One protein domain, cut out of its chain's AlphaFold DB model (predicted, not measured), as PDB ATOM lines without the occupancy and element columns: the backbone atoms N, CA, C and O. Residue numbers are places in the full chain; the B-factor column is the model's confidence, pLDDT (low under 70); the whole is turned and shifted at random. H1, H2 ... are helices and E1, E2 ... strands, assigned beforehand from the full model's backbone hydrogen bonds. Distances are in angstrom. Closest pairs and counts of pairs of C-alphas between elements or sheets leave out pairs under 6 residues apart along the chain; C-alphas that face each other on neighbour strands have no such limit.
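This is residues 87 to 160 of the 161 residues of the protein "Molybdenum cofactor biosynthesis enzyme MoaA" of Variovorax sp. SG517 (UniProt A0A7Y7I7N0). This loose rod has little regular structure: strand hairpin E1 E2 leads into helix H1, H2 folds back beside them, and residues 134 to 155 loop out to the far end before H3. Of 74 printed residues, 29 lie in named elements, a mixed class. The radius of gyration of the C-alphas is 14.1 A, their spans 49 by 23 by 17 A.

Past Asp 87, find E1, residues 98 to 100, an antiparallel hairpin with E2, residues 108 to 110; N 99 and O 109 are within hydrogen-bond range, 2.8 A. H1, residues 111 to 116, and H2, residues 121 to 133, a helical hairpin at a shallow tilt of 11 degrees, only just touch with 3 pairs of C-alphas within 8 A, closest Leu 114 and Val 124, 6.6 A. H3, residues 156 to 159, is apart from both. In H1 and H2 every O i to N i+4 pair is within range.

Find C-alpha 98 at (143.468, 143.287, 87.873); H2 runs 18.6 A to C-alpha 133 at (136.414, 143.642, 102.886).

The printed part has no cut; link H2 to H3 is long; pLDDT is under 70 at residues 140, 142 to 156 and 158 to 160.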
ATOM      1  N   ASP A  87     128.997 131.334 100.931       86.06
ATOM      2  CA  ASP A  87     130.103 130.389 101.130       86.06
ATOM      3  C   ASP A  87     131.288 130.675 100.177       86.06
ATOM      4  O   ASP A  87     132.270 129.930 100.129       86.06
ATOM      5  N   CYS A  88     131.209 131.719  99.342       89.56
ATOM      6  CA  CYS A  88     132.194 131.962  98.293       89.56
ATOM      7  C   CYS A  88     133.486 132.562  98.860       89.56
ATOM      8  O   CYS A  88     133.543 133.735  99.222       89.56
ATOM      9  N   ASN A  89     134.579 131.808  98.784       89.38
ATOM     10  CA  ASN A  89     135.918 132.212  99.229       89.38
ATOM     11  C   ASN A  89     136.880 132.587  98.081       89.38
ATOM     12  O   ASN A  89     138.084 132.690  98.291       89.38
ATOM     13  N   ARG A  90     136.375 132.783  96.854       90.44
ATOM     14  CA  ARG A  90     137.223 133.072  95.683       90.44
ATOM     15  C   ARG A  90     137.440 134.564  95.454       90.44
ATOM     16  O   ARG A  90     136.516 135.360  95.630       90.44
ATOM     17  N   VAL A  91     138.634 134.874  94.962       91.81
ATOM     18  CA  VAL A  91     139.037 136.110  94.278       91.81
ATOM     19  C   VAL A  91     139.790 135.710  93.005       91.81
ATOM     20  O   VAL A  91     140.219 134.559  92.884       91.81
ATOM     21  N   ARG A  92     139.910 136.604  92.022       91.88
ATOM     22  CA  ARG A  92     140.566 136.307  90.741       91.88
ATOM     23  C   ARG A  92     141.492 137.436  90.338       91.88
ATOM     24  O   ARG A  92     141.116 138.594  90.464       91.88
ATOM     25  N   VAL A  93     142.652 137.085  89.798       92.00
ATOM     26  CA  VAL A  93     143.532 138.026  89.103       92.00
ATOM     27  C   VAL A  93     143.408 137.748  87.611       92.00
ATOM     28  O   VAL A  93     143.589 136.613  87.171       92.00
ATOM     29  N   THR A  94     143.027 138.759  86.843       90.56
ATOM     30  CA  THR A  94     142.933 138.689  85.381       90.56
ATOM     31  C   THR A  94     144.316 138.686  84.736       90.56
ATOM     32  O   THR A  94     145.319 139.027  85.363       90.56
ATOM     33  N   ALA A  95     144.380 138.331  83.451       89.69
ATOM     34  CA  ALA A  95     145.641 138.277  82.707       89.69
ATOM     35  C   ALA A  95     146.345 139.645  82.574       89.69
ATOM     36  O   ALA A  95     147.566 139.701  82.432       89.69
ATOM     37  N   ASP A  96     145.601 140.754  82.641       89.88
ATOM     38  CA  ASP A  96     146.162 142.109  82.673       89.88
ATOM     39  C   ASP A  96     146.658 142.530  84.071       89.88
ATOM     40  O   ASP A  96     147.416 143.497  84.181       89.88
ATOM     41  N   GLY A  97     146.351 141.746  85.112       91.62
ATOM     42  CA  GLY A  97     146.806 141.948  86.485       91.62
ATOM     43  C   GLY A  97     145.820 142.690  87.388       91.62
ATOM     44  O   GLY A  97     146.238 143.231  88.412       91.62
ATOM     45  N   THR A  98     144.533 142.711  87.041       92.44
ATOM     46  CA  THR A  98     143.468 143.287  87.873       92.44
ATOM     47  C   THR A  98     142.903 142.240  88.839       92.44
ATOM     48  O   THR A  98     142.501 141.147  88.440       92.44
ATOM     49  N   LEU A  99     142.850 142.567  90.131       93.00
ATOM     50  CA  LEU A  99     142.205 141.762  91.166       93.00
ATOM     51  C   LEU A  99     140.706 142.072  91.214       93.00
ATOM     52  O   LEU A  99     140.318 143.196  91.523       93.00
ATOM     53  N   TYR A 100     139.872 141.057  91.008       91.81
ATOM     54  CA  TYR A 100     138.426 141.106  91.219       91.81
ATOM     55  C   TYR A 100     138.013 140.185  92.364       91.81
ATOM     56  O   TYR A 100     138.391 139.010  92.416       91.81
ATOM     57  N   THR A 101     137.168 140.689  93.261       92.00
ATOM     58  CA  THR A 101     136.669 139.918  94.413       92.00
ATOM     59  C   THR A 101     135.359 139.187  94.144       92.00
ATOM     60  O   THR A 101     134.972 138.295  94.900       92.00
ATOM     61  N   CYS A 102     134.688 139.510  93.038       88.56
ATOM     62  CA  CYS A 102     133.458 138.862  92.612       88.56
ATOM     63  C   CYS A 102     133.383 138.791  91.086       88.56
ATOM     64  O   CYS A 102     133.648 139.767  90.390       88.56
ATOM     65  N   LEU A 103     132.944 137.643  90.566       85.75
ATOM     66  CA  LEU A 103     132.675 137.460  89.138       85.75
ATOM     67  C   LEU A 103     131.516 138.347  88.650       85.75
ATOM     68  O   LEU A 103     131.525 138.778  87.502       85.75
ATOM     69  N   GLY A 104     130.565 138.662  89.532       79.25
ATOM     70  CA  GLY A 104     129.369 139.453  89.242       79.25
ATOM     71  C   GLY A 104     129.497 140.970  89.427       79.25
ATOM     72  O   GLY A 104     128.478 141.640  89.335       79.25
ATOM     73  N   HIS A 105     130.679 141.524  89.732       77.75
ATOM     74  CA  HIS A 105     130.822 142.949  90.090       77.75
ATOM     75  C   HIS A 105     132.034 143.654  89.454       77.75
ATOM     76  O   HIS A 105     133.139 143.131  89.557       77.75
ATOM     77  N   GLU A 106     131.873 144.845  88.860       76.94
ATOM     78  CA  GLU A 106     132.931 145.557  88.096       76.94
ATOM     79  C   GLU A 106     134.084 146.163  88.898       76.94
ATOM     80  O   GLU A 106     135.142 146.445  88.345       76.94
ATOM     81  N   ASN A 107     133.932 146.288  90.210       81.38
ATOM     82  CA  ASN A 107     135.003 146.810  91.055       81.38
ATOM     83  C   ASN A 107     136.192 145.838  91.101       81.38
ATOM     84  O   ASN A 107     136.064 144.704  91.573       81.38
ATOM     85  N   GLY A 108     137.343 146.313  90.637       87.12
ATOM     86  CA  GLY A 108     138.622 145.624  90.724       87.12
ATOM     87  C   GLY A 108     139.751 146.593  91.065       87.12
ATOM     88  O   GLY A 108     139.590 147.810  90.972       87.12
ATOM     89  N   ILE A 109     140.888 146.046  91.481       91.75
ATOM     90  CA  ILE A 109     142.096 146.804  91.828       91.75
ATOM     91  C   ILE A 109     143.213 146.406  90.869       91.75
ATOM     92  O   ILE A 109     143.470 145.219  90.689       91.75
ATOM     93  N   ASP A 110     143.902 147.382  90.277       92.62
ATOM     94  CA  ASP A 110     145.081 147.138  89.436       92.62
ATOM     95  C   ASP A 110     146.275 146.709  90.306       92.62
ATOM     96  O   ASP A 110     147.096 147.514  90.758       92.62
ATOM     97  N   LEU A 111     146.345 145.405  90.569       92.25
ATOM     98  CA  LEU A 111     147.379 144.800  91.397       92.25
ATOM     99  C   LEU A 111     148.746 144.866  90.707       92.25
ATOM    100  O   LEU A 111     149.769 145.037  91.366       92.25
ATOM    101  N   ARG A 112     148.776 144.796  89.371       93.06
ATOM    102  CA  ARG A 112     150.004 144.930  88.579       93.06
ATOM    103  C   ARG A 112     150.655 146.292  88.773       93.06
ATOM    104  O   ARG A 112     151.878 146.348  88.907       93.06
ATOM    105  N   LYS A 113     149.883 147.379  88.772       92.69
ATOM    106  CA  LYS A 113     150.409 148.725  89.024       92.69
ATOM    107  C   LYS A 113     150.980 148.836  90.433       92.69
ATOM    108  O   LYS A 113     152.103 149.313  90.561       92.69
ATOM    109  N   LEU A 114     150.263 148.339  91.444       90.94
ATOM    110  CA  LEU A 114     150.715 148.353  92.843       90.94
ATOM    111  C   LEU A 114     152.029 147.587  93.039       90.94
ATOM    112  O   LEU A 114     152.963 148.095  93.655       90.94
ATOM    113  N   LEU A 115     152.135 146.392  92.453       90.75
ATOM    114  CA  LEU A 115     153.350 145.574  92.520       90.75
ATOM    115  C   LEU A 115     154.541 146.215  91.795       90.75
ATOM    116  O   LEU A 115     155.690 145.931  92.120       90.75
ATOM    117  N   ARG A 116     154.289 147.069  90.798       92.25
ATOM    118  CA  ARG A 116     155.334 147.747  90.017       92.25
ATOM    119  C   ARG A 116     155.735 149.110  90.575       92.25
ATOM    120  O   ARG A 116     156.747 149.645  90.134       92.25
ATOM    121  N   SER A 117     154.982 149.690  91.507       84.69
ATOM    122  CA  SER A 117     155.176 151.077  91.951       84.69
ATOM    123  C   SER A 117     156.198 151.271  93.083       84.69
ATOM    124  O   SER A 117     156.063 152.218  93.849       84.69
ATOM    125  N   SER A 118     157.214 150.410  93.223       76.88
ATOM    126  CA  SER A 118     158.203 150.447  94.329       76.88
ATOM    127  C   SER A 118     157.580 150.550  95.737       76.88
ATOM    128  O   SER A 118     158.223 151.014  96.677       76.88
ATOM    129  N   MET A 119     156.314 150.145  95.885       77.19
ATOM    130  CA  MET A 119     155.601 150.126  97.161       77.19
ATOM    131  C   MET A 119     156.121 148.966  98.011       77.19
ATOM    132  O   MET A 119     156.551 147.942  97.477       77.19
ATOM    133  N   SER A 120     156.068 149.106  99.337       86.56
ATOM    134  CA  SER A 120     156.384 147.981 100.218       86.56
ATOM    135  C   SER A 120     155.319 146.889 100.113       86.56
ATOM    136  O   SER A 120     154.153 147.161  99.825       86.56
ATOM    137  N   GLU A 121     155.712 145.650 100.412       88.75
ATOM    138  CA  GLU A 121     154.806 144.498 100.428       88.75
ATOM    139  C   GLU A 121     153.577 144.743 101.322       88.75
ATOM    140  O   GLU A 121     152.459 144.391 100.955       88.75
ATOM    141  N   ALA A 122     153.760 145.437 102.451       91.31
ATOM    142  CA  ALA A 122     152.686 145.772 103.385       91.31
ATOM    143  C   ALA A 122     151.528 146.547 102.727       91.31
ATOM    144  O   ALA A 122     150.369 146.235 102.987       91.31
ATOM    145  N   HIS A 123     151.821 147.490 101.823       89.25
ATOM    146  CA  HIS A 123     150.783 148.243 101.108       89.25
ATOM    147  C   HIS A 123     149.994 147.359 100.135       89.25
ATOM    148  O   HIS A 123     148.807 147.582  99.905       89.25
ATOM    149  N   VAL A 124     150.636 146.339  99.557       91.31
ATOM    150  CA  VAL A 124     149.961 145.373  98.680       91.31
ATOM    151  C   VAL A 124     149.006 144.502  99.496       91.31
ATOM    152  O   VAL A 124     147.861 144.316  99.089       91.31
ATOM    153  N   HIS A 125     149.444 144.020 100.664       92.75
ATOM    154  CA  HIS A 125     148.587 143.267 101.589       92.75
ATOM    155  C   HIS A 125     147.387 144.094 102.058       92.75
ATOM    156  O   HIS A 125     146.266 143.595 102.025       92.75
ATOM    157  N   GLU A 126     147.596 145.361 102.420       93.62
ATOM    158  CA  GLU A 126     146.519 146.279 102.815       93.62
ATOM    159  C   GLU A 126     145.509 146.496 101.679       93.62
ATOM    160  O   GLU A 126     144.302 146.371 101.888       93.62
ATOM    161  N   ALA A 127     145.985 146.731 100.451       91.94
ATOM    162  CA  ALA A 127     145.115 146.906  99.291       91.94
ATOM    163  C   ALA A 127     144.278 145.650  98.993       91.94
ATOM    164  O   ALA A 127     143.090 145.763  98.681       91.94
ATOM    165  N   ILE A 128     144.870 144.455  99.108       93.56
ATOM    166  CA  ILE A 128     144.147 143.183  98.959       93.56
ATOM    167  C   ILE A 128     143.122 143.016 100.085       93.56
ATOM    168  O   ILE A 128     141.975 142.667  99.802       93.56
ATOM    169  N   GLY A 129     143.508 143.289 101.334       94.31
ATOM    170  CA  GLY A 129     142.626 143.226 102.500       94.31
ATOM    171  C   GLY A 129     141.394 144.108 102.320       94.31
ATOM    172  O   GLY A 129     140.270 143.609 102.359       94.31
ATOM    173  N   HIS A 130     141.602 145.377 101.969       92.56
ATOM    174  CA  HIS A 130     140.519 146.311 101.675       92.56
ATOM    175  C   HIS A 130     139.640 145.829 100.507       92.56
ATOM    176  O   HIS A 130     138.416 145.920 100.568       92.56
ATOM    177  N   ALA A 131     140.220 145.256  99.444       91.88
ATOM    178  CA  ALA A 131     139.436 144.685  98.342       91.88
ATOM    179  C   ALA A 131     138.484 143.581  98.822       91.88
ATOM    180  O   ALA A 131     137.325 143.522  98.401       91.88
ATOM    181  N   VAL A 132     138.993 142.687  99.675       92.75
ATOM    182  CA  VAL A 132     138.255 141.545 100.223       92.75
ATOM    183  C   VAL A 132     137.169 142.008 101.190       92.75
ATOM    184  O   VAL A 132     136.066 141.473 101.134       92.75
ATOM    185  N   GLU A 133     137.425 143.027 102.011       92.19
ATOM    186  CA  GLU A 133     136.414 143.642 102.886       92.19
ATOM    187  C   GLU A 133     135.252 144.253 102.095       92.19
ATOM    188  O   GLU A 133     134.097 144.160 102.507       92.19
ATOM    189  N   GLN A 134     135.540 144.810 100.918       89.25
ATOM    190  CA  GLN A 134     134.537 145.357 100.000       89.25
ATOM    191  C   GLN A 134     133.859 144.285  99.130       89.25
ATOM    192  O   GLN A 134     133.079 144.612  98.229       89.25
ATOM    193  N   LYS A 135     134.146 142.993  99.348       89.88
ATOM    194  CA  LYS A 135     133.511 141.912  98.595       89.88
ATOM    195  C   LYS A 135     131.999 141.921  98.862       89.88
ATOM    196  O   LYS A 135     131.575 141.811 100.013       89.88
ATOM    197  N   PRO A 136     131.160 142.001  97.815       87.44
ATOM    198  CA  PRO A 136     129.718 142.016  98.003       87.44
ATOM    199  C   PRO A 136     129.238 140.692  98.608       87.44
ATOM    200  O   PRO A 136     129.737 139.618  98.262       87.44
ATOM    201  N   LYS A 137     128.214 140.764  99.468       87.56
ATOM    202  CA  LYS A 137     127.585 139.584 100.094       87.56
ATOM    203  C   LYS A 137     126.976 138.619  99.070       87.56
ATOM    204  O   LYS A 137     126.865 137.423  99.329       87.56
ATOM    205  N   GLY A 138     126.582 139.135  97.911       84.94
ATOM    206  CA  GLY A 138     126.041 138.361  96.808       84.94
ATOM    207  C   GLY A 138     125.957 139.179  95.531       84.94
ATOM    208  O   GLY A 138     126.137 140.394  95.547       84.94
ATOM    209  N   HIS A 139     125.726 138.492  94.419       80.38
ATOM    210  CA  HIS A 139     125.390 139.129  93.152       80.38
ATOM    211  C   HIS A 139     123.866 139.227  92.992       80.38
ATOM    212  O   HIS A 139     123.126 138.387  93.504       80.38
ATOM    213  N   GLU A 140     123.399 140.184  92.198       69.44
ATOM    214  CA  GLU A 140     121.973 140.401  91.922       69.44
ATOM    215  C   GLU A 140     121.626 139.977  90.486       69.44
ATOM    216  O   GLU A 140     121.286 140.790  89.631       69.44
ATOM    217  N   PHE A 141     121.761 138.684  90.179       70.06
ATOM    218  CA  PHE A 141     121.317 138.148  88.889       70.06
ATOM    219  C   PHE A 141     119.805 137.857  88.974       70.06
ATOM    220  O   PHE A 141     119.408 136.972  89.726       70.06
ATOM    221  N   SER A 142     118.958 138.596  88.243       56.47
ATOM    222  CA  SER A 142     117.491 138.415  88.251       56.47
ATOM    223  C   SER A 142     116.992 137.716  86.980       56.47
ATOM    224  O   SER A 142     117.421 138.052  85.876       56.47
ATOM    225  N   LEU A 143     116.076 136.748  87.135       56.44
ATOM    226  CA  LEU A 143     115.500 135.935  86.050       56.44
ATOM    227  C   LEU A 143     114.043 136.299  85.688       56.44
ATOM    228  O   LEU A 143     113.537 135.820  84.677       56.44
ATOM    229  N   GLN A 144     113.353 137.158  86.451       47.50
ATOM    230  CA  GLN A 144     111.943 137.519  86.210       47.50
ATOM    231  C   GLN A 144     111.771 138.982  85.766       47.50
ATOM    232  O   GLN A 144     111.296 139.834  86.513       47.50
ATOM    233  N   GLY A 145     112.128 139.280  84.515       45.72
ATOM    234  CA  GLY A 145     111.535 140.382  83.739       45.72
ATOM    235  C   GLY A 145     111.804 141.834  84.173       45.72
ATOM    236  O   GLY A 145     111.380 142.743  83.462       45.72
ATOM    237  N   ARG A 146     112.512 142.108  85.275       42.84
ATOM    238  CA  ARG A 146     112.993 143.456  85.625       42.84
ATOM    239  C   ARG A 146     114.408 143.387  86.208       42.84
ATOM    240  O   ARG A 146     114.623 142.862  87.294       42.84
ATOM    241  N   VAL A 147     115.324 143.975  85.435       39.44
ATOM    242  CA  VAL A 147     116.786 144.097  85.586       39.44
ATOM    243  C   VAL A 147     117.610 142.857  85.201       39.44
ATOM    244  O   VAL A 147     118.109 142.112  86.036       39.44
ATOM    245  N   LEU A 148     117.881 142.739  83.900       48.69
ATOM    246  CA  LEU A 148     119.258 142.592  83.419       48.69
ATOM    247  C   LEU A 148     119.596 143.938  82.756       48.69
ATOM    248  O   LEU A 148     118.804 144.420  81.946       48.69
ATOM    249  N   PRO A 149     120.692 144.603  83.148       41.94
ATOM    250  CA  PRO A 149     122.001 143.982  83.095       41.94
ATOM    251  C   PRO A 149     122.790 144.237  84.381       41.94
ATOM    252  O   PRO A 149     122.990 145.387  84.774       41.94
ATOM    253  N   VAL A 150     123.431 143.211  84.940       48.12
ATOM    254  CA  VAL A 150     124.792 143.527  85.377       48.12
ATOM    255  C   VAL A 150     125.508 143.806  84.063       48.12
ATOM    256  O   VAL A 150     125.784 142.881  83.300       48.12
ATOM    257  N   LYS A 151     125.684 145.090  83.722       49.84
ATOM    258  CA  LYS A 151     126.550 145.532  82.622       49.84
ATOM    259  C   LYS A 151     127.974 145.224  83.066       49.84
ATOM    260  O   LYS A 151     128.766 146.114  83.345       49.84
ATOM    261  N   LEU A 152     128.257 143.933  83.194       58.03
ATOM    262  CA  LEU A 152     129.603 143.444  83.169       58.03
ATOM    263  C   LEU A 152     130.048 143.710  81.742       58.03
ATOM    264  O   LEU A 152     129.605 143.046  80.803       58.03
ATOM    265  N   VAL A 153     130.832 144.769  81.585       60.97
ATOM    266  CA  VAL A 153     131.548 145.046  80.344       60.97
ATOM    267  C   VAL A 153     132.485 143.871  80.073       60.97
ATOM    268  O   VAL A 153     132.705 143.499  78.924       60.97
ATOM    269  N   ARG A 154     132.986 143.229  81.136       68.88
ATOM    270  CA  ARG A 154     133.832 142.049  81.016       68.88
ATOM    271  C   ARG A 154     133.052 140.781  80.667       68.88
ATOM    272  O   ARG A 154     132.029 140.436  81.260       68.88
ATOM    273  N   HIS A 155     133.629 140.015  79.752       65.75
ATOM    274  CA  HIS A 155     133.248 138.631  79.512       65.75
ATOM    275  C   HIS A 155     133.857 137.709  80.577       65.75
ATOM    276  O   HIS A 155     134.921 137.998  81.124       65.75
ATOM    277  N   MET A 156     133.220 136.559  80.828       65.31
ATOM    278  CA  MET A 156     133.771 135.514  81.709       65.31
ATOM    279  C   MET A 156     135.207 135.123  81.329       65.31
ATOM    280  O   MET A 156     136.059 135.030  82.217       65.31
ATOM    281  N   SER A 157     135.488 135.050  80.022       70.88
ATOM    282  CA  SER A 157     136.802 134.708  79.463       70.88
ATOM    283  C   SER A 157     137.910 135.664  79.892       70.88
ATOM    284  O   SER A 157     139.043 135.235  80.099       70.88
ATOM    285  N   ALA A 158     137.594 136.942  80.124       69.31
ATOM    286  CA  ALA A 158     138.559 137.921  80.625       69.31
ATOM    287  C   ALA A 158     139.008 137.624  82.070       69.31
ATOM    288  O   ALA A 158     140.077 138.055  82.493       69.31
ATOM    289  N   THR A 159     138.217 136.848  82.819       63.50
ATOM    290  CA  THR A 159     138.473 136.469  84.218       63.50
ATOM    291  C   THR A 159     138.941 135.024  84.391       63.50
ATOM    292  O   THR A 159     138.796 134.460  85.479       63.50
ATOM    293  N   GLY A 160     139.493 134.427  83.328       58.06
ATOM    294  CA  GLY A 160     140.072 133.081  83.359       58.06
ATOM    295  C   GLY A 160     139.042 131.951  83.426       58.06
ATOM    296  O   GLY A 160     139.335 130.914  84.017       58.06
TER     297      GLY A 160